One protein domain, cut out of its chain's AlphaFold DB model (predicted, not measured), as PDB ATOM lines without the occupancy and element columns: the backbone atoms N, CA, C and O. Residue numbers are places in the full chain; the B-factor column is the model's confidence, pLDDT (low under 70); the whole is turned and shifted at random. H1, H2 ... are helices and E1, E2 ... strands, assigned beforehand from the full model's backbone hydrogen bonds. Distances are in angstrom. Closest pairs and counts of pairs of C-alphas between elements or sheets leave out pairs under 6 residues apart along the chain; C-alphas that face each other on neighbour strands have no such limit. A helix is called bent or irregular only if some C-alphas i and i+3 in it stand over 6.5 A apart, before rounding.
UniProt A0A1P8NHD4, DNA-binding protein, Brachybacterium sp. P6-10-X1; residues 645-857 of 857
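Overview. This is residues 645 to 857 of the 857 residues of the protein "DNA-binding protein" of Brachybacterium sp. P6-10-X1 (UniProt A0A1P8NHD4). A strongly twisted five-stranded parallel sheet forms the core, with H1 over one part of it and H7 on the opposite face. Beside the end of E5 stands a small second sheet of E6 and E7; H9 packs on both sheets, and H11 packs on the small sheet from the side away from H9. H6 lies farther out over H7 and H4, and H2 lies out beyond E2, at the far end of the longest axis from H11. The 213 printed residues hold eleven named helices and seven named strands, in the order E1 H1 E2 H2 H3 E3 H4 H5 E4 H6 H7 E5 H8 E6 H9 E7 H10 H11; the class is mixed, and the larger sheet runs E2 E1 E3 E4 E5. The whole is compact, with a radius of gyration of the C-alphas of 16.4 A and spans of 51 by 46 by 30 A.

Along the chain. E1, residues 645 to 648, begins at C-alpha 645 at (-31.772, 31.280, 59.116). H1 takes residues 652 to 663, 16.7 A long, and E2 residues 667 to 671, 13.7 A. H2 is residues 676 to 682, H3 694 to 697, E3 700 to 703, H4 707 to 710, H5 715 to 718 and E4 722 to 725. H6, residues 731 to 745, is the longest helix at 21.5 A and begins at C-alpha 731 at (-17.696, 17.687, 38.563). H7 is residues 754 to 761, E5 766 to 769, H8 776 to 781 and E6 793 to 797. H9, residues 801 to 813, spans 18.5 A, and E7, residues 817 to 822, 15.5 A. H10 is residues 824 to 830, neither bent nor irregular, but only just: C-alphas 825 and 828 are 6.2 A apart. H11, residues 843 to 856, is 20.4 A long and ends at C-alpha 856 at (-6.360, 43.719, 34.433).

Arrangement. In the larger sheet, N 647 and O 669 pair E1 with E2 at 2.8 A, N 702 and O 646 pair E3 with E1 at 2.8 A, N 724 and O 701 pair E4 with E3 at 2.8 A, and N 723 and O 766 pair E4 with E5 at 2.8 A. H1 is on this sheet at a height of 9.0 A and runs along the strands; H7, at 8.8 A, is on the opposite face, over E5. H9 is also on the sheet, at 8.9 A, and runs across the strands, at 67 degrees to E4 on the local plane; with H1 and H7 this gives three layers, helices on both faces of a sheet. Four strand-helix-strand units, parallel neighbour strands with helices between, have right-handed crossovers: E1 H1 E2, E3 H4 H5 E4, E4 H6 H7 E5 and E6 H9 E7. H3, H4 and H10 only graze the sheet, H4 only just on it with 5 pairs of C-alphas within 10 A. H1 touches H8, closest at the C-alphas of Ile 653 and Tyr 776, 4.4 A, at a shallow tilt of 25 degrees, the same way. H3 touches H5, closest at the C-alphas of Ser 695 and Leu 718, 5.4 A. H6 touches H4 with residues 733 to 738 alone, the C-alphas of His 708 and Asp 734 being closest at 4.7 A. H7 touches H10, closest at the C-alphas of Glu 756 and Leu 824, 6.3 A. In the small sheet, parallel E6 and E7 have N 794 and O 817 at 2.8 A; the closest C-alphas of E7 and H11, Glu 819 and Arg 843, are 6.6 A apart. Every O i to N i+4 pair is within hydrogen-bond range in H1, H2, H6, H7, H9 and H11; H8 has 1 of 2, H10 has 0 of 3 but 4 of 4 O i to N i+3 pairs, and H3, H4 and H5 are too short for an i+4 pair.

Size, cuts and confidence. The C-alphas farthest apart, of Pro 677 and Arg 855, are 51.9 A apart. The printed part has no cut and ends at the chain's last residue, 857. The links H2 to H3, H8 to E6 and H10 to H11 are long. The mean pLDDT of the printed part is 88.1; residues 777, 781, 787 to 790, 838 to 839 and 854 to 857 are under 70.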
ATOM      1  N   LEU A 645     -32.627  31.723  60.212       95.25
ATOM      2  CA  LEU A 645     -31.772  31.280  59.116       95.25
ATOM      3  C   LEU A 645     -32.178  29.885  58.643       95.25
ATOM      4  O   LEU A 645     -32.219  28.941  59.433       95.25
ATOM      5  N   GLY A 646     -32.439  29.744  57.348       96.81
ATOM      6  CA  GLY A 646     -32.629  28.449  56.705       96.81
ATOM      7  C   GLY A 646     -31.302  27.891  56.199       96.81
ATOM      8  O   GLY A 646     -30.491  28.632  55.653       96.81
ATOM      9  N   VAL A 647     -31.077  26.588  56.339       97.19
ATOM     10  CA  VAL A 647     -29.928  25.877  55.762       97.19
ATOM     11  C   VAL A 647     -30.439  24.714  54.923       97.19
ATOM     12  O   VAL A 647     -30.932  23.712  55.451       97.19
ATOM     13  N   LEU A 648     -30.305  24.844  53.605       96.25
ATOM     14  CA  LEU A 648     -30.688  23.826  52.636       96.25
ATOM     15  C   LEU A 648     -29.443  23.015  52.262       96.25
ATOM     16  O   LEU A 648     -28.544  23.503  51.582       96.25
ATOM     17  N   GLY A 649     -29.389  21.764  52.720       93.94
ATOM     18  CA  GLY A 649     -28.248  20.871  52.514       93.94
ATOM     19  C   GLY A 649     -27.237  20.897  53.664       93.94
ATOM     20  O   GLY A 649     -26.138  21.424  53.497       93.94
ATOM     21  N   PRO A 650     -27.529  20.270  54.818       88.62
ATOM     22  CA  PRO A 650     -26.595  20.114  55.935       88.62
ATOM     23  C   PRO A 650     -25.501  19.077  55.614       88.62
ATOM     24  O   PRO A 650     -25.397  18.027  56.252       88.62
ATOM     25  N   GLY A 651     -24.707  19.324  54.573       84.44
ATOM     26  CA  GLY A 651     -23.439  18.643  54.313       84.44
ATOM     27  C   GLY A 651     -22.347  19.160  55.252       84.44
ATOM     28  O   GLY A 651     -22.651  19.680  56.325       84.44
ATOM     29  N   ARG A 652     -21.074  19.061  54.859       83.88
ATOM     30  CA  ARG A 652     -19.952  19.573  55.672       83.88
ATOM     31  C   ARG A 652     -20.075  21.084  55.924       83.88
ATOM     32  O   ARG A 652     -20.157  21.505  57.072       83.88
ATOM     33  N   ILE A 653     -20.194  21.874  54.853       88.38
ATOM     34  CA  ILE A 653     -20.317  23.341  54.921       88.38
ATOM     35  C   ILE A 653     -21.639  23.801  55.546       88.38
ATOM     36  O   ILE A 653     -21.628  24.641  56.439       88.38
ATOM     37  N   GLY A 654     -22.770  23.200  55.160       91.81
ATOM     38  CA  GLY A 654     -24.075  23.546  55.732       91.81
ATOM     39  C   GLY A 654     -24.162  23.261  57.233       91.81
ATOM     40  O   GLY A 654     -24.706  24.066  57.980       91.81
ATOM     41  N   SER A 655     -23.573  22.153  57.702       91.44
ATOM     42  CA  SER A 655     -23.534  21.836  59.138       91.44
ATOM     43  C   SER A 655     -22.642  22.806  59.918       91.44
ATOM     44  O   SER A 655     -23.029  23.238  60.999       91.44
ATOM     45  N   ALA A 656     -21.492  23.190  59.355       85.50
ATOM     46  CA  ALA A 656     -20.601  24.192  59.936       85.50
ATOM     47  C   ALA A 656     -21.286  25.563  60.069       85.50
ATOM     48  O   ALA A 656     -21.302  26.158  61.144       85.50
ATOM     49  N   LEU A 657     -21.933  26.036  58.999       93.81
ATOM     50  CA  LEU A 657     -22.680  27.297  59.004       93.81
ATOM     51  C   LEU A 657     -23.854  27.261  59.991       93.81
ATOM     52  O   LEU A 657     -24.058  28.226  60.725       93.81
ATOM     53  N   ALA A 658     -24.580  26.139  60.067       94.06
ATOM     54  CA  ALA A 658     -25.654  25.950  61.039       94.06
ATOM     55  C   ALA A 658     -25.139  26.039  62.484       94.06
ATOM     56  O   ALA A 658     -25.714  26.768  63.290       94.06
ATOM     57  N   ARG A 659     -24.038  25.353  62.820       91.12
ATOM     58  CA  ARG A 659     -23.443  25.409  64.166       91.12
ATOM     59  C   ARG A 659     -22.902  26.793  64.505       91.12
ATOM     60  O   ARG A 659     -23.126  27.271  65.613       91.12
ATOM     61  N   THR A 660     -22.243  27.472  63.567       90.00
ATOM     62  CA  THR A 660     -21.785  28.855  63.772       90.00
ATOM     63  C   THR A 660     -22.960  29.815  63.985       90.00
ATOM     64  O   THR A 660     -22.917  30.617  64.913       90.00
ATOM     65  N   ALA A 661     -24.050  29.684  63.225       92.50
ATOM     66  CA  ALA A 661     -25.259  30.487  63.423       92.50
ATOM     67  C   ALA A 661     -25.935  30.219  64.781       92.50
ATOM     68  O   ALA A 661     -26.326  31.163  65.470       92.50
ATOM     69  N   LEU A 662     -26.025  28.953  65.204       90.00
ATOM     70  CA  LEU A 662     -26.544  28.577  66.525       90.00
ATOM     71  C   LEU A 662     -25.695  29.165  67.661       90.00
ATOM     72  O   LEU A 662     -26.248  29.732  68.601       90.00
ATOM     73  N   ARG A 663     -24.359  29.104  67.553       85.38
ATOM     74  CA  ARG A 663     -23.434  29.740  68.512       85.38
ATOM     75  C   ARG A 663     -23.604  31.261  68.564       85.38
ATOM     76  O   ARG A 663     -23.501  31.843  69.636       85.38
ATOM     77  N   ALA A 664     -23.943  31.888  67.438       85.44
ATOM     78  CA  ALA A 664     -24.286  33.310  67.349       85.44
ATOM     79  C   ALA A 664     -25.721  33.642  67.832       85.44
ATOM     80  O   ALA A 664     -26.208  34.760  67.629       85.44
ATOM     81  N   GLY A 665     -26.424  32.682  68.447       87.50
ATOM     82  CA  GLY A 665     -27.756  32.864  69.030       87.50
ATOM     83  C   GLY A 665     -28.887  32.995  68.005       87.50
ATOM     84  O   GLY A 665     -29.900  33.631  68.295       87.50
ATOM     85  N   MET A 666     -28.716  32.464  66.791       91.56
ATOM     86  CA  MET A 666     -29.735  32.498  65.735       91.56
ATOM     87  C   MET A 666     -30.670  31.286  65.796       91.56
ATOM     88  O   MET A 666     -30.263  30.189  66.177       91.56
ATOM     89  N   GLU A 667     -31.914  31.459  65.345       94.00
ATOM     90  CA  GLU A 667     -32.820  30.331  65.117       94.00
ATOM     91  C   GLU A 667     -32.503  29.691  63.762       94.00
ATOM     92  O   GLU A 667     -32.617  30.344  62.724       94.00
ATOM     93  N   VAL A 668     -32.142  28.406  63.755       95.56
ATOM     94  CA  VAL A 668     -31.770  27.697  62.523       95.56
ATOM     95  C   VAL A 668     -32.832  26.667  62.137       95.56
ATOM     96  O   VAL A 668     -33.236  25.829  62.952       95.56
ATOM     97  N   ARG A 669     -33.282  26.717  60.879       96.50
ATOM     98  CA  ARG A 669     -34.113  25.692  60.231       96.50
ATOM     99  C   ARG A 669     -33.285  24.930  59.210       96.50
ATOM    100  O   ARG A 669     -32.541  25.541  58.453       96.50
ATOM    101  N   VAL A 670     -33.393  23.604  59.183       95.94
ATOM    102  CA  VAL A 670     -32.551  22.761  58.319       95.94
ATOM    103  C   VAL A 670     -33.404  21.859  57.442       95.94
ATOM    104  O   VAL A 670     -34.287  21.164  57.938       95.94
ATOM    105  N   VAL A 671     -33.074  21.812  56.152       95.19
ATOM    106  CA  VAL A 671     -33.671  20.902  55.166       95.19
ATOM    107  C   VAL A 671     -32.586  19.966  54.642       95.19
ATOM    108  O   VAL A 671     -31.555  20.416  54.142       95.19
ATOM    109  N   GLY A 672     -32.793  18.654  54.743       91.62
ATOM    110  CA  GLY A 672     -31.832  17.654  54.279       91.62
ATOM    111  C   GLY A 672     -32.473  16.307  53.956       91.62
ATOM    112  O   GLY A 672     -33.636  16.075  54.250       91.62
ATOM    113  N   ARG A 673     -31.685  15.400  53.363       88.62
ATOM    114  CA  ARG A 673     -32.147  14.055  52.958       88.62
ATOM    115  C   ARG A 673     -32.349  13.086  54.126       88.62
ATOM    116  O   ARG A 673     -33.041  12.086  53.978       88.62
ATOM    117  N   ALA A 674     -31.692  13.334  55.258       82.50
ATOM    118  CA  ALA A 674     -31.810  12.474  56.428       82.50
ATOM    119  C   ALA A 674     -33.149  12.724  57.153       82.50
ATOM    120  O   ALA A 674     -33.610  13.866  57.176       82.50
ATOM    121  N   PRO A 675     -33.748  11.703  57.794       83.94
ATOM    122  CA  PRO A 675     -34.953  11.882  58.601       83.94
ATOM    123  C   PRO A 675     -34.771  12.936  59.703       83.94
ATOM    124  O   PRO A 675     -33.685  13.057  60.275       83.94
ATOM    125  N   ALA A 676     -35.847  13.648  60.057       81.56
ATOM    126  CA  ALA A 676     -35.832  14.722  61.057       81.56
ATOM    127  C   ALA A 676     -35.112  14.358  62.379       81.56
ATOM    128  O   ALA A 676     -34.244  15.128  62.790       81.56
ATOM    129  N   PRO A 677     -35.346  13.188  63.014       78.06
ATOM    130  CA  PRO A 677     -34.617  12.819  64.234       78.06
ATOM    131  C   PRO A 677     -33.096  12.719  64.044       78.06
ATOM    132  O   PRO A 677     -32.337  13.130  64.917       78.06
ATOM    133  N   ALA A 678     -32.638  12.231  62.888       75.50
ATOM    134  CA  ALA A 678     -31.213  12.132  62.573       75.50
ATOM    135  C   ALA A 678     -30.590  13.511  62.300       75.50
ATOM    136  O   ALA A 678     -29.445  13.762  62.671       75.50
ATOM    137  N   LEU A 679     -31.343  14.426  61.681       77.44
ATOM    138  CA  LEU A 679     -30.914  15.816  61.511       77.44
ATOM    139  C   LEU A 679     -30.822  16.552  62.852       77.44
ATOM    140  O   LEU A 679     -29.820  17.220  63.089       77.44
ATOM    141  N   ALA A 680     -31.811  16.380  63.731       81.12
ATOM    142  CA  ALA A 680     -31.825  16.981  65.064       81.12
ATOM    143  C   ALA A 680     -30.690  16.451  65.957       81.12
ATOM    144  O   ALA A 680     -30.062  17.227  66.670       81.12
ATOM    145  N   ALA A 681     -30.380  15.152  65.880       73.88
ATOM    146  CA  ALA A 681     -29.246  14.569  66.599       73.88
ATOM    147  C   ALA A 681     -27.897  15.109  66.095       73.88
ATOM    148  O   ALA A 681     -26.992  15.351  66.887       73.88
ATOM    149  N   ARG A 682     -27.763  15.325  64.780       77.31
ATOM    150  CA  ARG A 682     -26.525  15.818  64.160       77.31
ATOM    151  C   ARG A 682     -26.304  17.324  64.334       77.31
ATOM    152  O   ARG A 682     -25.163  17.777  64.283       77.31
ATOM    153  N   LEU A 683     -27.377  18.096  64.491       85.25
ATOM    154  CA  LEU A 683     -27.343  19.546  64.701       85.25
ATOM    155  C   LEU A 683     -28.249  19.934  65.882       85.25
ATOM    156  O   LEU A 683     -29.321  20.507  65.664       85.25
ATOM    157  N   PRO A 684     -27.842  19.637  67.133       83.56
ATOM    158  CA  PRO A 684     -28.610  20.025  68.311       83.56
ATOM    159  C   PRO A 684     -28.867  21.538  68.327       83.56
ATOM    160  O   PRO A 684     -27.941  22.332  68.181       83.56
ATOM    161  N   GLY A 685     -30.131  21.937  68.475       86.81
ATOM    162  CA  GLY A 685     -30.565  23.342  68.439       86.81
ATOM    163  C   GLY A 685     -31.100  23.816  67.083       86.81
ATOM    164  O   GLY A 685     -31.862  24.781  67.043       86.81
ATOM    165  N   ALA A 686     -30.797  23.119  65.983       91.88
ATOM    166  CA  ALA A 686     -31.459  23.353  64.704       91.88
ATOM    167  C   ALA A 686     -32.779  22.572  64.620       91.88
ATOM    168  O   ALA A 686     -32.852  21.415  65.033       91.88
ATOM    169  N   ALA A 687     -33.819  23.176  64.039       93.62
ATOM    170  CA  ALA A 687     -35.100  22.504  63.829       93.62
ATOM    171  C   ALA A 687     -35.219  21.997  62.376       93.62
ATOM    172  O   ALA A 687     -35.197  22.813  61.448       93.62
ATOM    173  N   PRO A 688     -35.346  20.677  62.150       93.44
ATOM    174  CA  PRO A 688     -35.617  20.133  60.824       93.44
ATOM    175  C   PRO A 688     -37.000  20.565  60.322       93.44
ATOM    176  O   PRO A 688     -37.966  20.500  61.080       93.44
ATOM    177  N   VAL A 689     -37.102  20.966  59.054       94.06
ATOM    178  CA  VAL A 689     -38.371  21.329  58.389       94.06
ATOM    179  C   VAL A 689     -38.442  20.729  56.985       94.06
ATOM    180  O   VAL A 689     -37.419  20.304  56.438       94.06
ATOM    181  N   ALA A 690     -39.643  20.680  56.407       90.50
ATOM    182  CA  ALA A 690     -39.819  20.373  54.992       90.50
ATOM    183  C   ALA A 690     -39.354  21.560  54.126       90.50
ATOM    184  O   ALA A 690     -39.267  22.693  54.605       90.50
ATOM    185  N   LEU A 691     -39.015  21.303  52.859       90.56
ATOM    186  CA  LEU A 691     -38.511  22.346  51.957       90.56
ATOM    187  C   LEU A 691     -39.577  23.421  51.701       90.56
ATOM    188  O   LEU A 691     -39.262  24.607  51.657       90.56
ATOM    189  N   GLU A 692     -40.831  22.999  51.583       88.50
ATOM    190  CA  GLU A 692     -41.989  23.831  51.262       88.50
ATOM    191  C   GLU A 692     -42.307  24.833  52.382       88.50
ATOM    192  O   GLU A 692     -42.840  25.911  52.126       88.50
ATOM    193  N   ASP A 693     -41.918  24.508  53.616       88.12
ATOM    194  CA  ASP A 693     -42.152  25.342  54.792       88.12
ATOM    195  C   ASP A 693     -41.028  26.364  55.034       88.12
ATOM    196  O   ASP A 693     -41.154  27.250  55.882       88.12
ATOM    197  N   LEU A 694     -39.900  26.258  54.324       86.75
ATOM    198  CA  LEU A 694     -38.692  27.018  54.647       86.75
ATOM    199  C   LEU A 694     -38.900  28.535  54.508       86.75
ATOM    200  O   LEU A 694     -38.470  29.296  55.377       86.75
ATOM    201  N   SER A 695     -39.618  28.968  53.467       87.19
ATOM    202  CA  SER A 695     -39.954  30.382  53.233       87.19
ATOM    203  C   SER A 695     -40.971  30.953  54.225       87.19
ATOM    204  O   SER A 695     -41.010  32.166  54.421       87.19
ATOM    205  N   ALA A 696     -41.749  30.110  54.913       85.94
ATOM    206  CA  ALA A 696     -42.650  30.557  55.977       85.94
ATOM    207  C   ALA A 696     -41.903  30.881  57.283       85.94
ATOM    208  O   ALA A 696     -42.409  31.628  58.125       85.94
ATOM    209  N   TYR A 697     -40.707  30.312  57.472       84.81
ATOM    210  CA  TYR A 697     -39.940  30.441  58.710       84.81
ATOM    211  C   TYR A 697     -38.700  31.325  58.597       84.81
ATOM    212  O   TYR A 697     -38.265  31.841  59.628       84.81
ATOM    213  N   CYS A 698     -38.109  31.478  57.414       91.31
ATOM    214  CA  CYS A 698     -36.789  32.085  57.259       91.31
ATOM    215  C   CYS A 698     -36.781  33.204  56.218       91.31
ATOM    216  O   CYS A 698     -37.202  33.007  55.082       91.31
ATOM    217  N   ASP A 699     -36.204  34.349  56.587       86.56
ATOM    218  CA  ASP A 699     -36.002  35.483  55.676       86.56
ATOM    219  C   ASP A 699     -34.742  35.314  54.810       86.56
ATOM    220  O   ASP A 699     -34.661  35.848  53.701       86.56
ATOM    221  N   ILE A 700     -33.757  34.560  55.317       95.69
ATOM    222  CA  ILE A 700     -32.510  34.217  54.626       95.69
ATOM    223  C   ILE A 700     -32.349  32.695  54.605       95.69
ATOM    224  O   ILE A 700     -32.455  32.040  55.645       95.69
ATOM    225  N   VAL A 701     -32.040  32.138  53.434       97.44
ATOM    226  CA  VAL A 701     -31.771  30.711  53.228       97.44
ATOM    227  C   VAL A 701     -30.383  30.523  52.619       97.44
ATOM    228  O   VAL A 701     -30.082  31.071  51.563       97.44
ATOM    229  N   LEU A 702     -29.546  29.716  53.271       97.81
ATOM    230  CA  LEU A 702     -28.249  29.284  52.761       97.81
ATOM    231  C   LEU A 702     -28.423  28.077  51.839       97.81
ATOM    232  O   LEU A 702     -28.907  27.026  52.268       97.81
ATOM    233  N   LEU A 703     -27.985  28.219  50.592       97.56
ATOM    234  CA  LEU A 703     -27.994  27.163  49.593       97.56
ATOM    235  C   LEU A 703     -26.650  26.424  49.614       97.56
ATOM    236  O   LEU A 703     -25.683  26.847  48.985       97.56
ATOM    237  N   THR A 704     -26.585  25.323  50.366       96.81
ATOM    238  CA  THR A 704     -25.360  24.529  50.586       96.81
ATOM    239  C   THR A 704     -25.470  23.108  50.021       96.81
ATOM    240  O   THR A 704     -24.955  22.142  50.593       96.81
ATOM    241  N   VAL A 705     -26.164  22.976  48.892       95.75
ATOM    242  CA  VAL A 705     -26.283  21.750  48.086       95.75
ATOM    243  C   VAL A 705     -25.386  21.820  46.846       95.75
ATOM    244  O   VAL A 705     -24.931  22.909  46.500       95.75
ATOM    245  N   PRO A 706     -25.117  20.692  46.162       95.31
ATOM    246  CA  PRO A 706     -24.495  20.722  44.837       95.31
ATOM    247  C   PRO A 706     -25.258  21.629  43.857       95.31
ATOM    248  O   PRO A 706     -26.485  21.752  43.961       95.31
ATOM    249  N   LEU A 707     -24.557  22.243  42.901       95.19
ATOM    250  CA  LEU A 707     -25.148  23.234  41.994       95.19
ATOM    251  C   LEU A 707     -26.252  22.624  41.109       95.19
ATOM    252  O   LEU A 707     -27.297  23.244  40.915       95.19
ATOM    253  N   HIS A 708     -26.100  21.379  40.653       96.69
ATOM    254  CA  HIS A 708     -27.144  20.678  39.898       96.69
ATOM    255  C   HIS A 708     -28.429  20.444  40.707       96.69
ATOM    256  O   HIS A 708     -29.508  20.322  40.127       96.69
ATOM    257  N   VAL A 709     -28.343  20.371  42.041       95.75
ATOM    258  CA  VAL A 709     -29.525  20.284  42.913       95.75
ATOM    259  C   VAL A 709     -30.181  21.653  43.027       95.75
ATOM    260  O   VAL A 709     -31.398  21.748  42.907       95.75
ATOM    261  N   ALA A 710     -29.384  22.709  43.216       96.12
ATOM    262  CA  ALA A 710     -29.862  24.088  43.274       96.12
ATOM    263  C   ALA A 710     -30.675  24.482  42.027       96.12
ATOM    264  O   ALA A 710     -31.777  25.013  42.160       96.12
ATOM    265  N   LEU A 711     -30.182  24.139  40.833       96.75
ATOM    266  CA  LEU A 711     -30.835  24.412  39.543       96.75
ATOM    267  C   LEU A 711     -32.090  23.558  39.272       96.75
ATOM    268  O   LEU A 711     -32.726  23.709  38.234       96.75
ATOM    269  N   ARG A 712     -32.459  22.651  40.185       95.12
ATOM    270  CA  ARG A 712     -33.658  21.798  40.082       95.12
ATOM    271  C   ARG A 712     -34.657  22.016  41.216       95.12
ATOM    272  O   ARG A 712     -35.678  21.333  41.261       95.12
ATOM    273  N   LEU A 713     -34.373  22.933  42.144       94.50
ATOM    274  CA  LEU A 713     -35.300  23.266  43.225       94.50
ATOM    275  C   LEU A 713     -36.590  23.866  42.661       94.50
ATOM    276  O   LEU A 713     -36.541  24.605  41.685       94.50
ATOM    277  N   ASP A 714     -37.728  23.599  43.298       93.19
ATOM    278  CA  ASP A 714     -38.957  24.333  42.998       93.19
ATOM    279  C   ASP A 714     -38.781  25.805  43.423       93.19
ATOM    280  O   ASP A 714     -38.611  26.067  44.622       93.19
ATOM    281  N   PRO A 715     -38.840  26.781  42.493       92.94
ATOM    282  CA  PRO A 715     -38.696  28.193  42.836       92.94
ATOM    283  C   PRO A 715     -39.728  28.659  43.871       92.94
ATOM    284  O   PRO A 715     -39.448  29.557  44.665       92.94
ATOM    285  N   GLN A 716     -40.917  28.043  43.908       91.62
ATOM    286  CA  GLN A 716     -41.983  28.437  44.832       91.62
ATOM    287  C   GLN A 716     -41.639  28.178  46.299       91.62
ATOM    288  O   GLN A 716     -42.073  28.946  47.158       91.62
ATOM    289  N   ALA A 717     -40.814  27.170  46.596       89.50
ATOM    290  CA  ALA A 717     -40.411  26.857  47.965       89.50
ATOM    291  C   ALA A 717     -39.592  27.985  48.625       89.50
ATOM    292  O   ALA A 717     -39.599  28.131  49.848       89.50
ATOM    293  N   LEU A 718     -38.918  28.814  47.817       93.62
ATOM    294  CA  LEU A 718     -38.039  29.903  48.257       93.62
ATOM    295  C   LEU A 718     -38.594  31.290  47.898       93.62
ATOM    296  O   LEU A 718     -37.855  32.274  47.806       93.62
ATOM    297  N   ARG A 719     -39.906  31.404  47.687       92.19
ATOM    298  CA  ARG A 719     -40.539  32.665  47.292       92.19
ATOM    299  C   ARG A 719     -40.289  33.781  48.313       92.19
ATOM    300  O   ARG A 719     -40.575  33.629  49.494       92.19
ATOM    301  N   GLY A 720     -39.797  34.927  47.842       89.38
ATOM    302  CA  GLY A 720     -39.600  36.147  48.638       89.38
ATOM    303  C   GLY A 720     -38.385  36.145  49.578       89.38
ATOM    304  O   GLY A 720     -38.019  37.207  50.098       89.38
ATOM    305  N   VAL A 721     -37.722  35.000  49.764       94.00
ATOM    306  CA  VAL A 721     -36.554  34.885  50.650       94.00
ATOM    307  C   VAL A 721     -35.290  35.426  49.985       94.00
ATOM    308  O   VAL A 721     -35.174  35.480  48.754       94.00
ATOM    309  N   ILE A 722     -34.326  35.832  50.810       97.50
ATOM    310  CA  ILE A 722     -32.958  36.070  50.355       97.50
ATOM    311  C   ILE A 722     -32.250  34.718  50.298       97.50
ATOM    312  O   ILE A 722     -32.120  34.034  51.313       97.50
ATOM    313  N   VAL A 723     -31.788  34.326  49.117       98.00
ATOM    314  CA  VAL A 723     -31.039  33.088  48.904       98.00
ATOM    315  C   VAL A 723     -29.557  33.422  48.855       98.00
ATOM    316  O   VAL A 723     -29.098  34.128  47.960       98.00
ATOM    317  N   VAL A 724     -28.800  32.900  49.816       98.38
ATOM    318  CA  VAL A 724     -27.339  32.943  49.792       98.38
ATOM    319  C   VAL A 724     -26.842  31.757  48.978       98.38
ATOM    320  O   VAL A 724     -26.892  30.615  49.438       98.38
ATOM    321  N   ASP A 725     -26.364  32.034  47.770       98.25
ATOM    322  CA  ASP A 725     -25.741  31.049  46.899       98.25
ATOM    323  C   ASP A 725     -24.302  30.771  47.355       98.25
ATOM    324  O   ASP A 725     -23.379  31.528  47.044       98.25
ATOM    325  N   ALA A 726     -24.124  29.663  48.082       97.06
ATOM    326  CA  ALA A 726     -22.823  29.139  48.493       97.06
ATOM    327  C   ALA A 726     -22.329  27.990  47.588       97.06
ATOM    328  O   ALA A 726     -21.399  27.263  47.952       97.06
ATOM    329  N   THR A 727     -22.954  27.791  46.423       96.06
ATOM    330  CA  THR A 727     -22.650  26.681  45.511       96.06
ATOM    331  C   THR A 727     -21.440  26.979  44.626       96.06
ATOM    332  O   THR A 727     -21.010  28.126  44.482       96.06
ATOM    333  N   ASN A 728     -20.878  25.927  44.033       92.12
ATOM    334  CA  ASN A 728     -19.784  25.976  43.068       92.12
ATOM    335  C   ASN A 728     -20.001  24.854  42.035       92.12
ATOM    336  O   ASN A 728     -20.525  23.809  42.425       92.12
ATOM    337  N   PRO A 729     -19.593  25.031  40.765       88.75
ATOM    338  CA  PRO A 729     -19.732  24.010  39.729       88.75
ATOM    339  C   PRO A 729     -18.658  22.919  39.878       88.75
ATOM    340  O   PRO A 729     -17.550  23.053  39.357       88.75
ATOM    341  N   TRP A 730     -18.962  21.836  40.596       84.44
ATOM    342  CA  TRP A 730     -18.014  20.748  40.842       84.44
ATOM    343  C   TRP A 730     -18.408  19.451  40.129       84.44
ATOM    344  O   TRP A 730     -19.415  18.822  40.444       84.44
ATOM    345  N   GLY A 731     -17.539  18.981  39.231       85.38
ATOM    346  CA  GLY A 731     -17.696  17.687  38.563       85.38
ATOM    347  C   GLY A 731     -18.697  17.691  37.404       85.38
ATOM    348  O   GLY A 731     -19.209  18.730  36.987       85.38
ATOM    349  N   GLU A 732     -18.940  16.503  36.852       85.62
ATOM    350  CA  GLU A 732     -19.679  16.331  35.593       85.62
ATOM    351  C   GLU A 732     -21.177  16.657  35.716       85.62
ATOM    352  O   GLU A 732     -21.744  17.256  34.805       85.62
ATOM    353  N   GLU A 733     -21.820  16.321  36.840       87.25
ATOM    354  CA  GLU A 733     -23.255  16.578  37.053       87.25
ATOM    355  C   GLU A 733     -23.571  18.080  37.125       87.25
ATOM    356  O   GLU A 733     -24.537  18.542  36.514       87.25
ATOM    357  N   ASP A 734     -22.735  18.851  37.831       91.06
ATOM    358  CA  ASP A 734     -22.860  20.308  37.904       91.06
ATOM    359  C   ASP A 734     -22.572  20.951  36.541       91.06
ATOM    360  O   ASP A 734     -23.304  21.849  36.124       91.06
ATOM    361  N   ALA A 735     -21.560  20.464  35.812       89.75
ATOM    362  CA  ALA A 735     -21.251  20.946  34.467       89.75
ATOM    363  C   ALA A 735     -22.412  20.706  33.484       89.75
ATOM    364  O   ALA A 735     -22.767  21.605  32.718       89.75
ATOM    365  N   ALA A 736     -23.042  19.528  33.537       91.75
ATOM    366  CA  ALA A 736     -24.201  19.199  32.711       91.75
ATOM    367  C   ALA A 736     -25.414  20.085  33.039       91.75
ATOM    368  O   ALA A 736     -26.047  20.618  32.128       91.75
ATOM    369  N   ALA A 737     -25.707  20.298  34.326       93.50
ATOM    370  CA  ALA A 737     -26.806  21.164  34.752       93.50
ATOM    371  C   ALA A 737     -26.575  22.637  34.374       93.50
ATOM    372  O   ALA A 737     -27.506  23.324  33.955       93.50
ATOM    373  N   VAL A 738     -25.333  23.124  34.467       94.25
ATOM    374  CA  VAL A 738     -24.960  24.467  33.999       94.25
ATOM    375  C   VAL A 738     -25.151  24.590  32.488       94.25
ATOM    376  O   VAL A 738     -25.713  25.583  32.034       94.25
ATOM    377  N   ALA A 739     -24.727  23.595  31.704       92.31
ATOM    378  CA  ALA A 739     -24.926  23.599  30.256       92.31
ATOM    379  C   ALA A 739     -26.420  23.624  29.882       92.31
ATOM    380  O   ALA A 739     -26.824  24.410  29.028       92.31
ATOM    381  N   GLU A 740     -27.247  22.823  30.559       95.12
ATOM    382  CA  GLU A 740     -28.705  22.814  30.386       95.12
ATOM    383  C   GLU A 740     -29.327  24.184  30.705       95.12
ATOM    384  O   GLU A 740     -30.081  24.727  29.894       95.12
ATOM    385  N   ALA A 741     -28.954  24.788  31.839       94.75
ATOM    386  CA  ALA A 741     -29.438  26.108  32.240       94.75
ATOM    387  C   ALA A 741     -29.023  27.211  31.250       94.75
ATOM    388  O   ALA A 741     -29.834  28.072  30.906       94.75
ATOM    389  N   ARG A 742     -27.786  27.170  30.738       94.38
ATOM    390  CA  ARG A 742     -27.312  28.112  29.708       94.38
ATOM    391  C   ARG A 742     -28.105  27.988  28.414       94.38
ATOM    392  O   ARG A 742     -28.521  29.003  27.864       94.38
ATOM    393  N   ILE A 743     -28.372  26.761  27.956       93.81
ATOM    394  CA  ILE A 743     -29.202  26.515  26.766       93.81
ATOM    395  C   ILE A 743     -30.609  27.086  26.970       93.81
ATOM    396  O   ILE A 743     -31.112  27.781  26.089       93.81
ATOM    397  N   ALA A 744     -31.223  26.841  28.132       92.69
ATOM    398  CA  ALA A 744     -32.562  27.333  28.448       92.69
ATOM    399  C   ALA A 744     -32.659  28.870  28.443       92.69
ATOM    400  O   ALA A 744     -33.704  29.417  28.092       92.69
ATOM    401  N   LEU A 745     -31.571  29.563  28.795       92.94
ATOM    402  CA  LEU A 745     -31.489  31.027  28.827       92.94
ATOM    403  C   LEU A 745     -30.912  31.649  27.546       92.94
ATOM    404  O   LEU A 745     -30.843  32.871  27.444       92.94
ATOM    405  N   GLY A 746     -30.506  30.836  26.567       91.50
ATOM    406  CA  GLY A 746     -29.870  31.316  25.337       91.50
ATOM    407  C   GLY A 746     -28.444  31.856  25.525       91.50
ATOM    408  O   GLY A 746     -27.952  32.568  24.655       91.50
ATOM    409  N   ASP A 747     -27.769  31.513  26.623       92.12
ATOM    410  CA  ASP A 747     -26.410  31.958  26.958       92.12
ATOM    411  C   ASP A 747     -25.338  31.045  26.334       92.12
ATOM    412  O   ASP A 747     -24.602  30.330  27.019       92.12
ATOM    413  N   GLN A 748     -25.288  31.014  25.000       80.75
ATOM    414  CA  GLN A 748     -24.384  30.116  24.266       80.75
ATOM    415  C   GLN A 748     -22.905  30.502  24.388       80.75
ATOM    416  O   GLN A 748     -22.045  29.625  24.323       80.75
ATOM    417  N   ASP A 749     -22.619  31.782  24.628       81.06
ATOM    418  CA  ASP A 749     -21.256  32.300  24.786       81.06
ATOM    419  C   ASP A 749     -20.720  32.136  26.221       81.06
ATOM    420  O   ASP A 749     -19.579  32.500  26.510       81.06
ATOM    421  N   GLY A 750     -21.527  31.581  27.136       84.12
ATOM    422  CA  GLY A 750     -21.142  31.368  28.530       84.12
ATOM    423  C   GLY A 750     -20.936  32.672  29.304       84.12
ATOM    424  O   GLY A 750     -20.125  32.724  30.231       84.12
ATOM    425  N   ALA A 751     -21.643  33.733  28.915       87.00
ATOM    426  CA  ALA A 751     -21.472  35.064  29.460       87.00
ATOM    427  C   ALA A 751     -21.978  35.166  30.903       87.00
ATOM    428  O   ALA A 751     -21.407  35.948  31.660       87.00
ATOM    429  N   LEU A 752     -22.983  34.380  31.311       92.62
ATOM    430  CA  LEU A 752     -23.549  34.415  32.667       92.62
ATOM    431  C   LEU A 752     -22.686  33.643  33.685       92.62
ATOM    432  O   LEU A 752     -22.141  32.572  33.402       92.62
ATOM    433  N   SER A 753     -22.579  34.163  34.904       94.19
ATOM    434  CA  SER A 753     -22.024  33.459  36.068       94.19
ATOM    435  C   SER A 753     -22.970  32.361  36.561       94.19
ATOM    436  O   SER A 753     -24.170  32.380  36.278       94.19
ATOM    437  N   THR A 754     -22.466  31.404  37.344       95.50
ATOM    438  CA  THR A 754     -23.318  30.331  37.891       95.50
ATOM    439  C   THR A 754     -24.414  30.873  38.807       95.50
ATOM    440  O   THR A 754     -25.531  30.359  38.799       95.50
ATOM    441  N   SER A 755     -24.142  31.959  39.532       97.00
ATOM    442  CA  SER A 755     -25.131  32.621  40.384       97.00
ATOM    443  C   SER A 755     -26.215  33.358  39.598       97.00
ATOM    444  O   SER A 755     -27.355  33.390  40.054       97.00
ATOM    445  N   GLU A 756     -25.910  33.892  38.411       97.38
ATOM    446  CA  GLU A 756     -26.927  34.448  37.502       97.38
ATOM    447  C   GLU A 756     -27.857  33.349  36.966       97.38
ATOM    448  O   GLU A 756     -29.067  33.559  36.891       97.38
ATOM    449  N   LEU A 757     -27.332  32.149  36.686       97.44
ATOM    450  CA  LEU A 757     -28.162  30.989  36.326       97.44
ATOM    451  C   LEU A 757     -29.080  30.578  37.491       97.44
ATOM    452  O   LEU A 757     -30.271  30.336  37.290       97.44
ATOM    453  N   VAL A 758     -28.547  30.548  38.719       97.56
ATOM    454  CA  VAL A 758     -29.334  30.276  39.934       97.56
ATOM    455  C   VAL A 758     -30.409  31.345  40.146       97.56
ATOM    456  O   VAL A 758     -31.536  30.996  40.486       97.56
ATOM    457  N   ALA A 759     -30.106  32.625  39.920       97.25
ATOM    458  CA  ALA A 759     -31.076  33.714  40.043       97.25
ATOM    459  C   ALA A 759     -32.173  33.668  38.976       97.25
ATOM    460  O   ALA A 759     -33.336  33.916  39.291       97.25
ATOM    461  N   ALA A 760     -31.835  33.302  37.739       96.31
ATOM    462  CA  ALA A 760     -32.820  33.106  36.683       96.31
ATOM    463  C   ALA A 760     -33.774  31.939  37.002       96.31
ATOM    464  O   ALA A 760     -34.986  32.059  36.806       96.31
ATOM    465  N   HIS A 761     -33.248  30.839  37.555       96.88
ATOM    466  CA  HIS A 761     -34.050  29.697  38.006       96.88
ATOM    467  C   HIS A 761     -34.929  30.053  39.217       96.88
ATOM    468  O   HIS A 761     -36.146  29.875  39.198       96.88
ATOM    469  N   LEU A 762     -34.335  30.648  40.252       96.25
ATOM    470  CA  LEU A 762     -35.009  31.114  41.466       96.25
ATOM    471  C   LEU A 762     -35.517  32.559  41.316       96.25
ATOM    472  O   LEU A 762     -35.338  33.390  42.205       96.25
ATOM    473  N   SER A 763     -36.195  32.852  40.202       94.31
ATOM    474  CA  SER A 763     -36.648  34.204  39.814       94.31
ATOM    475  C   SER A 763     -37.613  34.884  40.796       94.31
ATOM    476  O   SER A 763     -37.863  36.085  40.708       94.31
ATOM    477  N   VAL A 764     -38.171  34.126  41.742       94.88
ATOM    478  CA  VAL A 764     -39.051  34.624  42.809       94.88
ATOM    479  C   VAL A 764     -38.316  34.885  44.132       94.88
ATOM    480  O   VAL A 764     -38.962  35.201  45.134       94.88
ATOM    481  N   SER A 765     -36.988  34.754  44.148       96.69
ATOM    482  CA  SER A 765     -36.097  34.982  45.291       96.69
ATOM    483  C   SER A 765     -35.099  36.108  44.993       96.69
ATOM    484  O   SER A 765     -34.922  36.522  43.850       96.69
ATOM    485  N   ARG A 766     -34.418  36.608  46.029       97.56
ATOM    486  CA  ARG A 766     -33.317  37.580  45.885       97.56
ATOM    487  C   ARG A 766     -31.994  36.872  46.134       97.56
ATOM    488  O   ARG A 766     -31.761  36.428  47.254       97.56
ATOM    489  N   VAL A 767     -31.153  36.732  45.113       98.19
ATOM    490  CA  VAL A 767     -29.930  35.918  45.196       98.19
ATOM    491  C   VAL A 767     -28.712  36.764  45.553       98.19
ATOM    492  O   VAL A 767     -28.483  37.818  44.965       98.19
ATOM    493  N   VAL A 768     -27.912  36.269  46.498       98.56
ATOM    494  CA  VAL A 768     -26.623  36.840  46.905       98.56
ATOM    495  C   VAL A 768     -25.553  35.755  46.829       98.56
ATOM    496  O   VAL A 768     -25.642  34.750  47.533       98.56
ATOM    497  N   LYS A 769     -24.511  35.959  46.023       98.25
ATOM    498  CA  LYS A 769     -23.350  35.062  45.955       98.25
ATOM    499  C   LYS A 769     -22.365  35.394  47.070       98.25
ATOM    500  O   LYS A 769     -21.826  36.501  47.125       98.25
ATOM    501  N   THR A 770     -22.141  34.442  47.973       97.25
ATOM    502  CA  THR A 770     -21.144  34.545  49.050       97.25
ATOM    503  C   THR A 770     -20.915  33.176  49.708       97.25
ATOM    504  O   THR A 770     -21.592  32.211  49.374       97.25
ATOM    505  N   LEU A 771     -19.969  33.059  50.648       96.00
ATOM    506  CA  LEU A 771     -19.638  31.831  51.406       96.00
ATOM    507  C   LEU A 771     -19.174  30.608  50.586       96.00
ATOM    508  O   LEU A 771     -18.731  29.616  51.156       96.00
ATOM    509  N   ASN A 772     -19.206  30.673  49.260       93.88
ATOM    510  CA  ASN A 772     -18.755  29.605  48.376       93.88
ATOM    511  C   ASN A 772     -17.215  29.473  48.312       93.88
ATOM    512  O   ASN A 772     -16.704  28.440  47.887       93.88
ATOM    513  N   HIS A 773     -16.487  30.502  48.754       89.06
ATOM    514  CA  HIS A 773     -15.022  30.624  48.722       89.06
ATOM    515  C   HIS A 773     -14.371  30.522  50.123       89.06
ATOM    516  O   HIS A 773     -13.240  30.956  50.350       89.06
ATOM    517  N   ILE A 774     -15.089  29.939  51.090       86.12
ATOM    518  CA  ILE A 774     -14.592  29.606  52.432       86.12
ATOM    519  C   ILE A 774     -14.788  28.108  52.703       86.12
ATOM    520  O   ILE A 774     -15.832  27.534  52.396       86.12
ATOM    521  N   GLY A 775     -13.768  27.451  53.263       78.12
ATOM    522  CA  GLY A 775     -13.849  26.034  53.618       78.12
ATOM    523  C   GLY A 775     -14.749  25.797  54.833       78.12
ATOM    524  O   GLY A 775     -14.865  26.643  55.711       78.12
ATOM    525  N   TYR A 776     -15.362  24.618  54.948       75.50
ATOM    526  CA  TYR A 776     -16.226  24.321  56.103       75.50
ATOM    527  C   TYR A 776     -15.474  24.336  57.440       75.50
ATOM    528  O   TYR A 776     -16.037  24.770  58.436       75.50
ATOM    529  N   HIS A 777     -14.202  23.920  57.451       67.25
ATOM    530  CA  HIS A 777     -13.340  24.032  58.628       67.25
ATOM    531  C   HIS A 777     -13.118  25.496  59.018       67.25
ATOM    532  O   HIS A 777     -13.264  25.858  60.178       67.25
ATOM    533  N   ASP A 778     -12.850  26.351  58.029       76.19
ATOM    534  CA  ASP A 778     -12.640  27.781  58.226       76.19
ATOM    535  C   ASP A 778     -13.869  28.465  58.846       76.19
ATOM    536  O   ASP A 778     -13.713  29.284  59.748       76.19
ATOM    537  N   VAL A 779     -15.082  28.100  58.400       82.38
ATOM    538  CA  VAL A 779     -16.349  28.687  58.881       82.38
ATOM    539  C   VAL A 779     -16.511  28.580  60.399       82.38
ATOM    540  O   VAL A 779     -17.061  29.488  61.029       82.38
ATOM    541  N   GLU A 780     -16.090  27.465  60.991       70.31
ATOM    542  CA  GLU A 780     -16.272  27.218  62.425       70.31
ATOM    543  C   GLU A 780     -15.149  27.800  63.273       70.31
ATOM    544  O   GLU A 780     -15.369  28.091  64.451       70.31
ATOM    545  N   ASP A 781     -13.980  27.950  62.658       57.53
ATOM    546  CA  ASP A 781     -12.703  28.168  63.320       57.53
ATOM    547  C   ASP A 781     -12.198  29.608  63.241       57.53
ATOM    548  O   ASP A 781     -11.286  29.975  63.985       57.53
ATOM    549  N   GLN A 782     -12.723  30.400  62.304       71.81
ATOM    550  CA  GLN A 782     -12.166  31.705  61.961       71.81
ATOM    551  C   GLN A 782     -13.118  32.883  62.177       71.81
ATOM    552  O   GLN A 782     -12.732  34.027  61.919       71.81
ATOM    553  N   GLY A 783     -14.335  32.624  62.654       75.38
ATOM    554  CA  GLY A 783     -15.238  33.680  63.092       75.38
ATOM    555  C   GLY A 783     -14.609  34.450  64.253       75.38
ATOM    556  O   GLY A 783     -14.180  33.848  65.233       75.38
ATOM    557  N   ARG A 784     -14.527  35.775  64.123       74.75
ATOM    558  CA  ARG A 784     -14.031  36.689  65.161       74.75
ATOM    559  C   ARG A 784     -15.068  37.752  65.480       74.75
ATOM    560  O   ARG A 784     -15.852  38.138  64.600       74.75
ATOM    561  N   ASP A 785     -15.039  38.265  66.702       76.81
ATOM    562  CA  ASP A 785     -15.905  39.367  67.108       76.81
ATOM    563  C   ASP A 785     -15.587  40.649  66.320       76.81
ATOM    564  O   ASP A 785     -14.512  40.833  65.739       76.81
ATOM    565  N   GLY A 786     -16.579  41.536  66.234       72.75
ATOM    566  CA  GLY A 786     -16.445  42.789  65.497       72.75
ATOM    567  C   GLY A 786     -15.319  43.661  66.062       72.75
ATOM    568  O   GLY A 786     -15.319  43.984  67.244       72.75
ATOM    569  N   GLY A 787     -14.392  44.085  65.198       58.47
ATOM    570  CA  GLY A 787     -13.292  44.988  65.564       58.47
ATOM    571  C   GLY A 787     -11.968  44.304  65.916       58.47
ATOM    572  O   GLY A 787     -10.973  45.005  66.092       58.47
ATOM    573  N   GLU A 788     -11.908  42.968  65.961       67.38
ATOM    574  CA  GLU A 788     -10.636  42.266  66.154       67.38
ATOM    575  C   GLU A 788      -9.679  42.451  64.958       67.38
ATOM    576  O   GLU A 788     -10.087  42.286  63.798       67.38
ATOM    577  N   PRO A 789      -8.383  42.745  65.199       62.88
ATOM    578  CA  PRO A 789      -7.392  42.833  64.136       62.88
ATOM    579  C   PRO A 789      -7.320  41.538  63.323       62.88
ATOM    580  O   PRO A 789      -7.257  40.438  63.870       62.88
ATOM    581  N   GLY A 790      -7.291  41.668  61.997       67.69
ATOM    582  CA  GLY A 790      -7.109  40.531  61.097       67.69
ATOM    583  C   GLY A 790      -8.359  39.684  60.852       67.69
ATOM    584  O   GLY A 790      -8.210  38.581  60.350       67.69
ATOM    585  N   ARG A 791      -9.569  40.158  61.181       82.38
ATOM    586  CA  ARG A 791     -10.840  39.491  60.845       82.38
ATOM    587  C   ARG A 791     -10.948  39.174  59.344       82.38
ATOM    588  O   ARG A 791     -10.623  40.019  58.507       82.38
ATOM    589  N   ARG A 792     -11.403  37.959  58.999       88.06
ATOM    590  CA  ARG A 792     -11.563  37.546  57.591       88.06
ATOM    591  C   ARG A 792     -12.658  38.363  56.931       88.06
ATOM    592  O   ARG A 792     -13.761  38.463  57.468       88.06
ATOM    593  N   ALA A 793     -12.380  38.828  55.728       91.88
ATOM    594  CA  ALA A 793     -13.373  39.326  54.810       91.88
ATOM    595  C   ALA A 793     -13.868  38.225  53.867       91.88
ATOM    596  O   ALA A 793     -13.095  37.384  53.406       91.88
ATOM    597  N   ILE A 794     -15.167  38.250  53.588       95.06
ATOM    598  CA  ILE A 794     -15.865  37.342  52.683       95.06
ATOM    599  C   ILE A 794     -16.524  38.198  51.606       95.06
ATOM    600  O   ILE A 794     -17.266  39.131  51.911       95.06
ATOM    601  N   ALA A 795     -16.251  37.880  50.346       95.69
ATOM    602  CA  ALA A 795     -16.809  38.601  49.214       95.69
ATOM    603  C   ALA A 795     -18.328  38.376  49.081       95.69
ATOM    604  O   ALA A 795     -18.834  37.271  49.299       95.69
ATOM    605  N   VAL A 796     -19.045  39.437  48.712       97.31
ATOM    606  CA  VAL A 796     -20.501  39.474  48.518       97.31
ATOM    607  C   VAL A 796     -20.802  40.077  47.144       97.31
ATOM    608  O   VAL A 796     -20.360  41.188  46.857       97.31
ATOM    609  N   ALA A 797     -21.544  39.357  46.301       97.19
ATOM    610  CA  ALA A 797     -21.996  39.789  44.971       97.19
ATOM    611  C   ALA A 797     -23.525  39.656  44.856       97.19
ATOM    612  O   ALA A 797     -24.086  38.634  45.249       97.19
ATOM    613  N   SER A 798     -24.208  40.698  44.377       97.31
ATOM    614  CA  SER A 798     -25.679  40.767  44.312       97.31
ATOM    615  C   SER A 798     -26.138  41.973  43.494       97.31
ATOM    616  O   SER A 798     -25.554  43.050  43.612       97.31
ATOM    617  N   ASP A 799     -27.236  41.817  42.753       96.62
ATOM    618  CA  ASP A 799     -27.929  42.927  42.075       96.62
ATOM    619  C   ASP A 799     -28.954  43.628  42.984       96.62
ATOM    620  O   ASP A 799     -29.367  44.758  42.724       96.62
ATOM    621  N   ASP A 800     -29.342  42.988  44.092       95.69
ATOM    622  CA  ASP A 800     -30.183  43.584  45.129       95.69
ATOM    623  C   ASP A 800     -29.304  44.079  46.286       95.69
ATOM    624  O   ASP A 800     -28.736  43.293  47.058       95.69
ATOM    625  N   ARG A 801     -29.204  45.407  46.414       92.88
ATOM    626  CA  ARG A 801     -28.413  46.066  47.461       92.88
ATOM    627  C   ARG A 801     -28.939  45.774  48.868       92.88
ATOM    628  O   ARG A 801     -28.139  45.583  49.777       92.88
ATOM    629  N   LEU A 802     -30.259  45.721  49.060       92.50
ATOM    630  CA  LEU A 802     -30.852  45.453  50.375       92.50
ATOM    631  C   LEU A 802     -30.612  43.999  50.793       92.50
ATOM    632  O   LEU A 802     -30.337  43.729  51.962       92.50
ATOM    633  N   ALA A 803     -30.663  43.066  49.840       94.12
ATOM    634  CA  ALA A 803     -30.294  41.676  50.089       94.12
ATOM    635  C   ALA A 803     -28.806  41.547  50.458       94.12
ATOM    636  O   ALA A 803     -28.470  40.858  51.422       94.12
ATOM    637  N   ALA A 804     -27.920  42.259  49.753       94.25
ATOM    638  CA  ALA A 804     -26.489  42.275  50.053       94.25
ATOM    639  C   ALA A 804     -26.180  42.842  51.448       94.25
ATOM    640  O   ALA A 804     -25.377  42.265  52.178       94.25
ATOM    641  N   GLU A 805     -26.835  43.936  51.846       92.38
ATOM    642  CA  GLU A 805     -26.694  44.535  53.181       92.38
ATOM    643  C   GLU A 805     -27.157  43.572  54.285       92.38
ATOM    644  O   GLU A 805     -26.452  43.380  55.279       92.38
ATOM    645  N   ALA A 806     -28.299  42.903  54.092       93.88
ATOM    646  CA  ALA A 806     -28.807  41.904  55.030       93.88
ATOM    647  C   ALA A 806     -27.853  40.703  55.174       93.88
ATOM    648  O   ALA A 806     -27.587  40.246  56.288       93.88
ATOM    649  N   VAL A 807     -27.281  40.222  54.065       96.38
ATOM    650  CA  VAL A 807     -26.282  39.142  54.080       96.38
ATOM    651  C   VAL A 807     -24.953  39.615  54.676       96.38
ATOM    652  O   VAL A 807     -24.319  38.866  55.414       96.38
ATOM    653  N   GLY A 808     -24.550  40.866  54.462       94.50
ATOM    654  CA  GLY A 808     -23.398  41.468  55.135       94.50
ATOM    655  C   GLY A 808     -23.565  41.502  56.658       94.50
ATOM    656  O   GLY A 808     -22.635  41.161  57.391       94.50
ATOM    657  N   ALA A 809     -24.764  41.832  57.145       93.00
ATOM    658  CA  ALA A 809     -25.094  41.776  58.570       93.00
ATOM    659  C   ALA A 809     -25.107  40.334  59.112       93.00
ATOM    660  O   ALA A 809     -24.658  40.094  60.237       93.00
ATOM    661  N   LEU A 810     -25.567  39.364  58.313       94.31
ATOM    662  CA  LEU A 810     -25.457  37.942  58.638       94.31
ATOM    663  C   LEU A 810     -23.989  37.521  58.782       94.31
ATOM    664  O   LEU A 810     -23.622  36.967  59.813       94.31
ATOM    665  N   LEU A 811     -23.136  37.827  57.801       94.88
ATOM    666  CA  LEU A 811     -21.701  37.528  57.854       94.88
ATOM    667  C   LEU A 811     -21.047  38.147  59.091       94.88
ATOM    668  O   LEU A 811     -20.312  37.461  59.799       94.88
ATOM    669  N   HIS A 812     -21.397  39.395  59.415       92.31
ATOM    670  CA  HIS A 812     -20.919  40.067  60.620       92.31
ATOM    671  C   HIS A 812     -21.281  39.305  61.898       92.31
ATOM    672  O   HIS A 812     -20.424  39.150  62.767       92.31
ATOM    673  N   ARG A 813     -22.514  38.797  62.006       90.50
ATOM    674  CA  ARG A 813     -22.956  37.967  63.140       90.50
ATOM    675  C   ARG A 813     -22.271  36.603  63.188       90.50
ATOM    676  O   ARG A 813     -22.056  36.082  64.273       90.50
ATOM    677  N   LEU A 814     -21.920  36.040  62.034       91.00
ATOM    678  CA  LEU A 814     -21.184  34.776  61.933       91.00
ATOM    679  C   LEU A 814     -19.673  34.932  62.187       91.00
ATOM    680  O   LEU A 814     -18.958  33.933  62.184       91.00
ATOM    681  N   GLY A 815     -19.186  36.156  62.410       90.00
ATOM    682  CA  GLY A 815     -17.788  36.423  62.741       90.00
ATOM    683  C   GLY A 815     -16.923  36.929  61.578       90.00
ATOM    684  O   GLY A 815     -15.699  36.923  61.694       90.00
ATOM    685  N   TYR A 816     -17.532  37.380  60.477       92.94
ATOM    686  CA  TYR A 816     -16.856  37.734  59.226       92.94
ATOM    687  C   TYR A 816     -17.160  39.158  58.756       92.94
ATOM    688  O   TYR A 816     -18.242  39.693  58.983       92.94
ATOM    689  N   ASP A 817     -16.233  39.766  58.024       92.19
ATOM    690  CA  ASP A 817     -16.465  41.039  57.350       92.19
ATOM    691  C   ASP A 817     -17.001  40.809  55.930       92.19
ATOM    692  O   ASP A 817     -16.273  40.401  55.033       92.19
ATOM    693  N   GLY A 818     -18.280  41.093  55.691       92.25
ATOM    694  CA  GLY A 818     -18.807  41.122  54.323       92.25
ATOM    695  C   GLY A 818     -18.169  42.261  53.522       92.25
ATOM    696  O   GLY A 818     -18.172  43.407  53.983       92.25
ATOM    697  N   GLU A 819     -17.625  41.956  52.344       92.25
ATOM    698  CA  GLU A 819     -17.060  42.934  51.409       92.25
ATOM    699  C   GLU A 819     -17.788  42.861  50.068       92.25
ATOM    700  O   GLU A 819     -17.773  41.831  49.393       92.25
ATOM    701  N   MET A 820     -18.418  43.962  49.666       92.56
ATOM    702  CA  MET A 820     -19.181  44.018  48.423       92.56
ATOM    703  C   MET A 820     -18.240  44.072  47.216       92.56
ATOM    704  O   MET A 820     -17.484  45.034  47.071       92.56
ATOM    705  N   ILE A 821     -18.310  43.081  46.324       92.44
ATOM    706  CA  ILE A 821     -17.443  43.013  45.137       92.44
ATOM    707  C   ILE A 821     -18.103  43.531  43.854       92.44
ATOM    708  O   ILE A 821     -17.379  43.944  42.948       92.44
ATOM    709  N   GLY A 822     -19.435  43.621  43.802       92.25
ATOM    710  CA  GLY A 822     -20.163  44.176  42.658       92.25
ATOM    711  C   GLY A 822     -21.529  43.525  42.423       92.25
ATOM    712  O   GLY A 822     -22.158  43.038  43.356       92.25
ATOM    713  N   SER A 823     -21.985  43.543  41.178       96.06
ATOM    714  CA  SER A 823     -23.209  42.883  40.705       96.06
ATOM    715  C   SER A 823     -23.179  41.366  40.921       96.06
ATOM    716  O   SER A 823     -22.138  40.794  41.255       96.06
ATOM    717  N   LEU A 824     -24.300  40.678  40.704       96.44
ATOM    718  CA  LEU A 824     -24.319  39.216  40.774       96.44
ATOM    719  C   LEU A 824     -23.389  38.579  39.724       96.44
ATOM    720  O   LEU A 824     -22.774  37.550  40.003       96.44
ATOM    721  N   ALA A 825     -23.195  39.243  38.577       95.00
ATOM    722  CA  ALA A 825     -22.247  38.831  37.542       95.00
ATOM    723  C   ALA A 825     -20.792  38.789  38.032       95.00
ATOM    724  O   ALA A 825     -20.018  37.931  37.592       95.00
ATOM    725  N   ASP A 826     -20.429  39.652  38.987       93.88
ATOM    726  CA  ASP A 826     -19.111  39.665  39.634       93.88
ATOM    727  C   ASP A 826     -18.907  38.453  40.562       93.88
ATOM    728  O   ASP A 826     -17.782  38.161  40.971       93.88
ATOM    729  N   GLY A 827     -19.969  37.682  40.831       91.62
ATOM    730  CA  GLY A 827     -19.910  36.383  41.498       91.62
ATOM    731  C   GLY A 827     -18.953  35.401  40.818       91.62
ATOM    732  O   GLY A 827     -18.328  34.596  41.507       91.62
ATOM    733  N   ARG A 828     -18.720  35.535  39.502       92.56
ATOM    734  CA  ARG A 828     -17.708  34.748  38.773       92.56
ATOM    735  C   ARG A 828     -16.303  34.888  39.352       92.56
ATOM    736  O   ARG A 828     -15.506  33.967  39.253       92.56
ATOM    737  N   HIS A 829     -15.980  36.025  39.976       91.44
ATOM    738  CA  HIS A 829     -14.652  36.261  40.545       91.44
ATOM    739  C   HIS A 829     -14.390  35.449  41.808       91.44
ATOM    740  O   HIS A 829     -13.233  35.264  42.185       91.44
ATOM    741  N   VAL A 830     -15.450  34.950  42.438       90.25
ATOM    742  CA  VAL A 830     -15.382  34.055  43.587       90.25
ATOM    743  C   VAL A 830     -15.785  32.638  43.203       90.25
ATOM    744  O   VAL A 830     -16.126  31.883  44.090       90.25
ATOM    745  N   GLU A 831     -15.783  32.243  41.930       87.69
ATOM    746  CA  GLU A 831     -15.979  30.844  41.513       87.69
ATOM    747  C   GLU A 831     -14.641  30.081  41.445       87.69
ATOM    748  O   GLU A 831     -13.581  30.706  41.356       87.69
ATOM    749  N   PRO A 832     -14.639  28.733  41.480       80.50
ATOM    750  CA  PRO A 832     -13.415  27.949  41.380       80.50
ATOM    751  C   PRO A 832     -12.541  28.355  40.191       80.50
ATOM    752  O   PRO A 832     -13.005  28.425  39.058       80.50
ATOM    753  N   GLY A 833     -11.260  28.612  40.460       74.19
ATOM    754  CA  GLY A 833     -10.298  29.073  39.453       74.19
ATOM    755  C   GLY A 833     -10.261  30.591  39.243       74.19
ATOM    756  O   GLY A 833      -9.367  31.073  38.553       74.19
ATOM    757  N   ALA A 834     -11.160  31.360  39.865       78.94
ATOM    758  CA  ALA A 834     -11.179  32.816  39.761       78.94
ATOM    759  C   ALA A 834     -10.394  33.527  40.882       78.94
ATOM    760  O   ALA A 834     -10.163  32.989  41.969       78.94
ATOM    761  N   GLY A 835      -9.978  34.771  40.617       73.25
ATOM    762  CA  GLY A 835      -8.977  35.489  41.419       73.25
ATOM    763  C   GLY A 835      -9.350  35.806  42.875       73.25
ATOM    764  O   GLY A 835      -8.449  36.030  43.683       73.25
ATOM    765  N   LEU A 836     -10.637  35.804  43.240       84.81
ATOM    766  CA  LEU A 836     -11.105  36.027  44.619       84.81
ATOM    767  C   LEU A 836     -11.565  34.738  45.321       84.81
ATOM    768  O   LEU A 836     -11.982  34.797  46.475       84.81
ATOM    769  N   PHE A 837     -11.484  33.572  44.669       80.12
ATOM    770  CA  PHE A 837     -11.968  32.305  45.230       80.12
ATOM    771  C   PHE A 837     -11.066  31.713  46.318       80.12
ATOM    772  O   PHE A 837     -11.533  31.087  47.266       80.12
ATOM    773  N   ALA A 838      -9.751  31.862  46.187       68.31
ATOM    774  CA  ALA A 838      -8.803  31.254  47.111       68.31
ATOM    775  C   ALA A 838      -8.180  32.319  48.016       68.31
ATOM    776  O   ALA A 838      -7.504  33.227  47.535       68.31
ATOM    777  N   GLY A 839      -8.332  32.193  49.335       58.38
ATOM    778  CA  GLY A 839      -7.662  33.132  50.233       58.38
ATOM    779  C   GLY A 839      -8.314  33.343  51.592       58.38
ATOM    780  O   GLY A 839      -9.533  33.427  51.716       58.38
ATOM    781  N   TRP A 840      -7.465  33.520  52.598       72.75
ATOM    782  CA  TRP A 840      -7.700  34.384  53.728       72.75
ATOM    783  C   TRP A 840      -7.395  35.789  53.238       72.75
ATOM    784  O   TRP A 840      -6.425  36.021  52.508       72.75
ATOM    785  N   SER A 841      -8.265  36.720  53.570       79.38
ATOM    786  CA  SER A 841      -8.050  38.125  53.288       79.38
ATOM    787  C   SER A 841      -8.712  38.902  54.394       79.38
ATOM    788  O   SER A 841      -9.846  38.610  54.756       79.38
ATOM    789  N   THR A 842      -8.021  39.890  54.928       84.69
ATOM    790  CA  THR A 842      -8.663  40.999  55.627       84.69
ATOM    791  C   THR A 842      -9.471  41.830  54.629       84.69
ATOM    792  O   THR A 842      -9.290  41.719  53.412       84.69
ATOM    793  N   ARG A 843     -10.342  42.718  55.119       84.25
ATOM    794  CA  ARG A 843     -11.118  43.618  54.248       84.25
ATOM    795  C   ARG A 843     -10.221  44.439  53.313       84.25
ATOM    796  O   ARG A 843     -10.516  44.559  52.128       84.25
ATOM    797  N   ALA A 844      -9.100  44.952  53.823       80.56
ATOM    798  CA  ALA A 844      -8.156  45.740  53.034       80.56
ATOM    799  C   ALA A 844      -7.501  44.919  51.910       80.56
ATOM    800  O   ALA A 844      -7.380  45.406  50.785       80.56
ATOM    801  N   GLU A 845      -7.117  43.674  52.195       81.12
ATOM    802  CA  GLU A 845      -6.505  42.765  51.217       81.12
ATOM    803  C   GLU A 845      -7.507  42.332  50.148       81.12
ATOM    804  O   GLU A 845      -7.187  42.366  48.960       81.12
ATOM    805  N   LEU A 846      -8.735  41.988  50.545       85.12
ATOM    806  CA  LEU A 846      -9.784  41.595  49.605       85.12
ATOM    807  C   LEU A 846     -10.147  42.763  48.675       85.12
ATOM    808  O   LEU A 846     -10.252  42.592  47.460       85.12
ATOM    809  N   HIS A 847     -10.232  43.975  49.227       84.19
ATOM    810  CA  HIS A 847     -10.426  45.195  48.452       84.19
ATOM    811  C   HIS A 847      -9.231  45.496  47.524       84.19
ATOM    812  O   HIS A 847      -9.413  46.008  46.416       84.19
ATOM    813  N   ALA A 848      -7.994  45.217  47.941       80.62
ATOM    814  CA  ALA A 848      -6.817  45.395  47.089       80.62
ATOM    815  C   ALA A 848      -6.834  44.427  45.897       80.62
ATOM    816  O   ALA A 848      -6.749  44.887  44.758       80.62
ATOM    817  N   ARG A 849      -7.072  43.134  46.147       79.88
ATOM    818  CA  ARG A 849      -7.184  42.092  45.111       79.88
ATOM    819  C   ARG A 849      -8.310  42.385  44.121       79.88
ATOM    820  O   ARG A 849      -8.136  42.241  42.916       79.88
ATOM    821  N   ARG A 850      -9.448  42.891  44.609       82.19
ATOM    822  CA  ARG A 850     -10.541  43.366  43.748       82.19
ATOM    823  C   ARG A 850     -10.086  44.490  42.811       82.19
ATOM    824  O   ARG A 850     -10.384  44.450  41.623       82.19
ATOM    825  N   ARG A 851      -9.370  45.500  43.321       80.12
ATOM    826  CA  ARG A 851      -8.871  46.610  42.485       80.12
ATOM    827  C   ARG A 851      -7.867  46.148  41.434       80.12
ATOM    828  O   ARG A 851      -7.815  46.749  40.368       80.12
ATOM    829  N   GLU A 852      -7.068  45.130  41.733       75.12
ATOM    830  CA  GLU A 852      -6.144  44.532  40.767       75.12
ATOM    831  C   GLU A 852      -6.900  43.822  39.642       75.12
ATOM    832  O   GLU A 852      -6.597  44.068  38.480       75.12
ATOM    833  N   LEU A 853      -7.949  43.055  39.958       70.19
ATOM    834  CA  LEU A 853      -8.801  42.421  38.945       70.19
ATOM    835  C   LEU A 853      -9.453  43.440  38.000       70.19
ATOM    836  O   LEU A 853      -9.446  43.238  36.793       70.19
ATOM    837  N   VAL A 854      -9.931  44.570  38.533       62.88
ATOM    838  CA  VAL A 854     -10.532  45.664  37.739       62.88
ATOM    839  C   VAL A 854      -9.499  46.433  36.897       62.88
ATOM    840  O   VAL A 854      -9.874  47.150  35.981       62.88
ATOM    841  N   ARG A 855      -8.197  46.331  37.199       54.16
ATOM    842  CA  ARG A 855      -7.128  46.950  36.389       54.16
ATOM    843  C   ARG A 855      -6.620  46.050  35.263       54.16
ATOM    844  O   ARG A 855      -5.954  46.556  34.365       54.16
ATOM    845  N   VAL A 856      -6.839  44.741  35.378       45.47
ATOM    846  CA  VAL A 856      -6.360  43.719  34.433       45.47
ATOM    847  C   VAL A 856      -7.452  43.319  33.428       45.47
ATOM    848  O   VAL A 856      -7.111  42.883  32.330       45.47
ATOM    849  N   ALA A 857      -8.730  43.484  33.789       43.72
ATOM    850  CA  ALA A 857      -9.884  43.429  32.883       43.72
ATOM    851  C   ALA A 857     -10.083  44.767  32.156       43.72
ATOM    852  O   ALA A 857     -10.502  44.726  30.977       43.72
TER     853      ALA A 857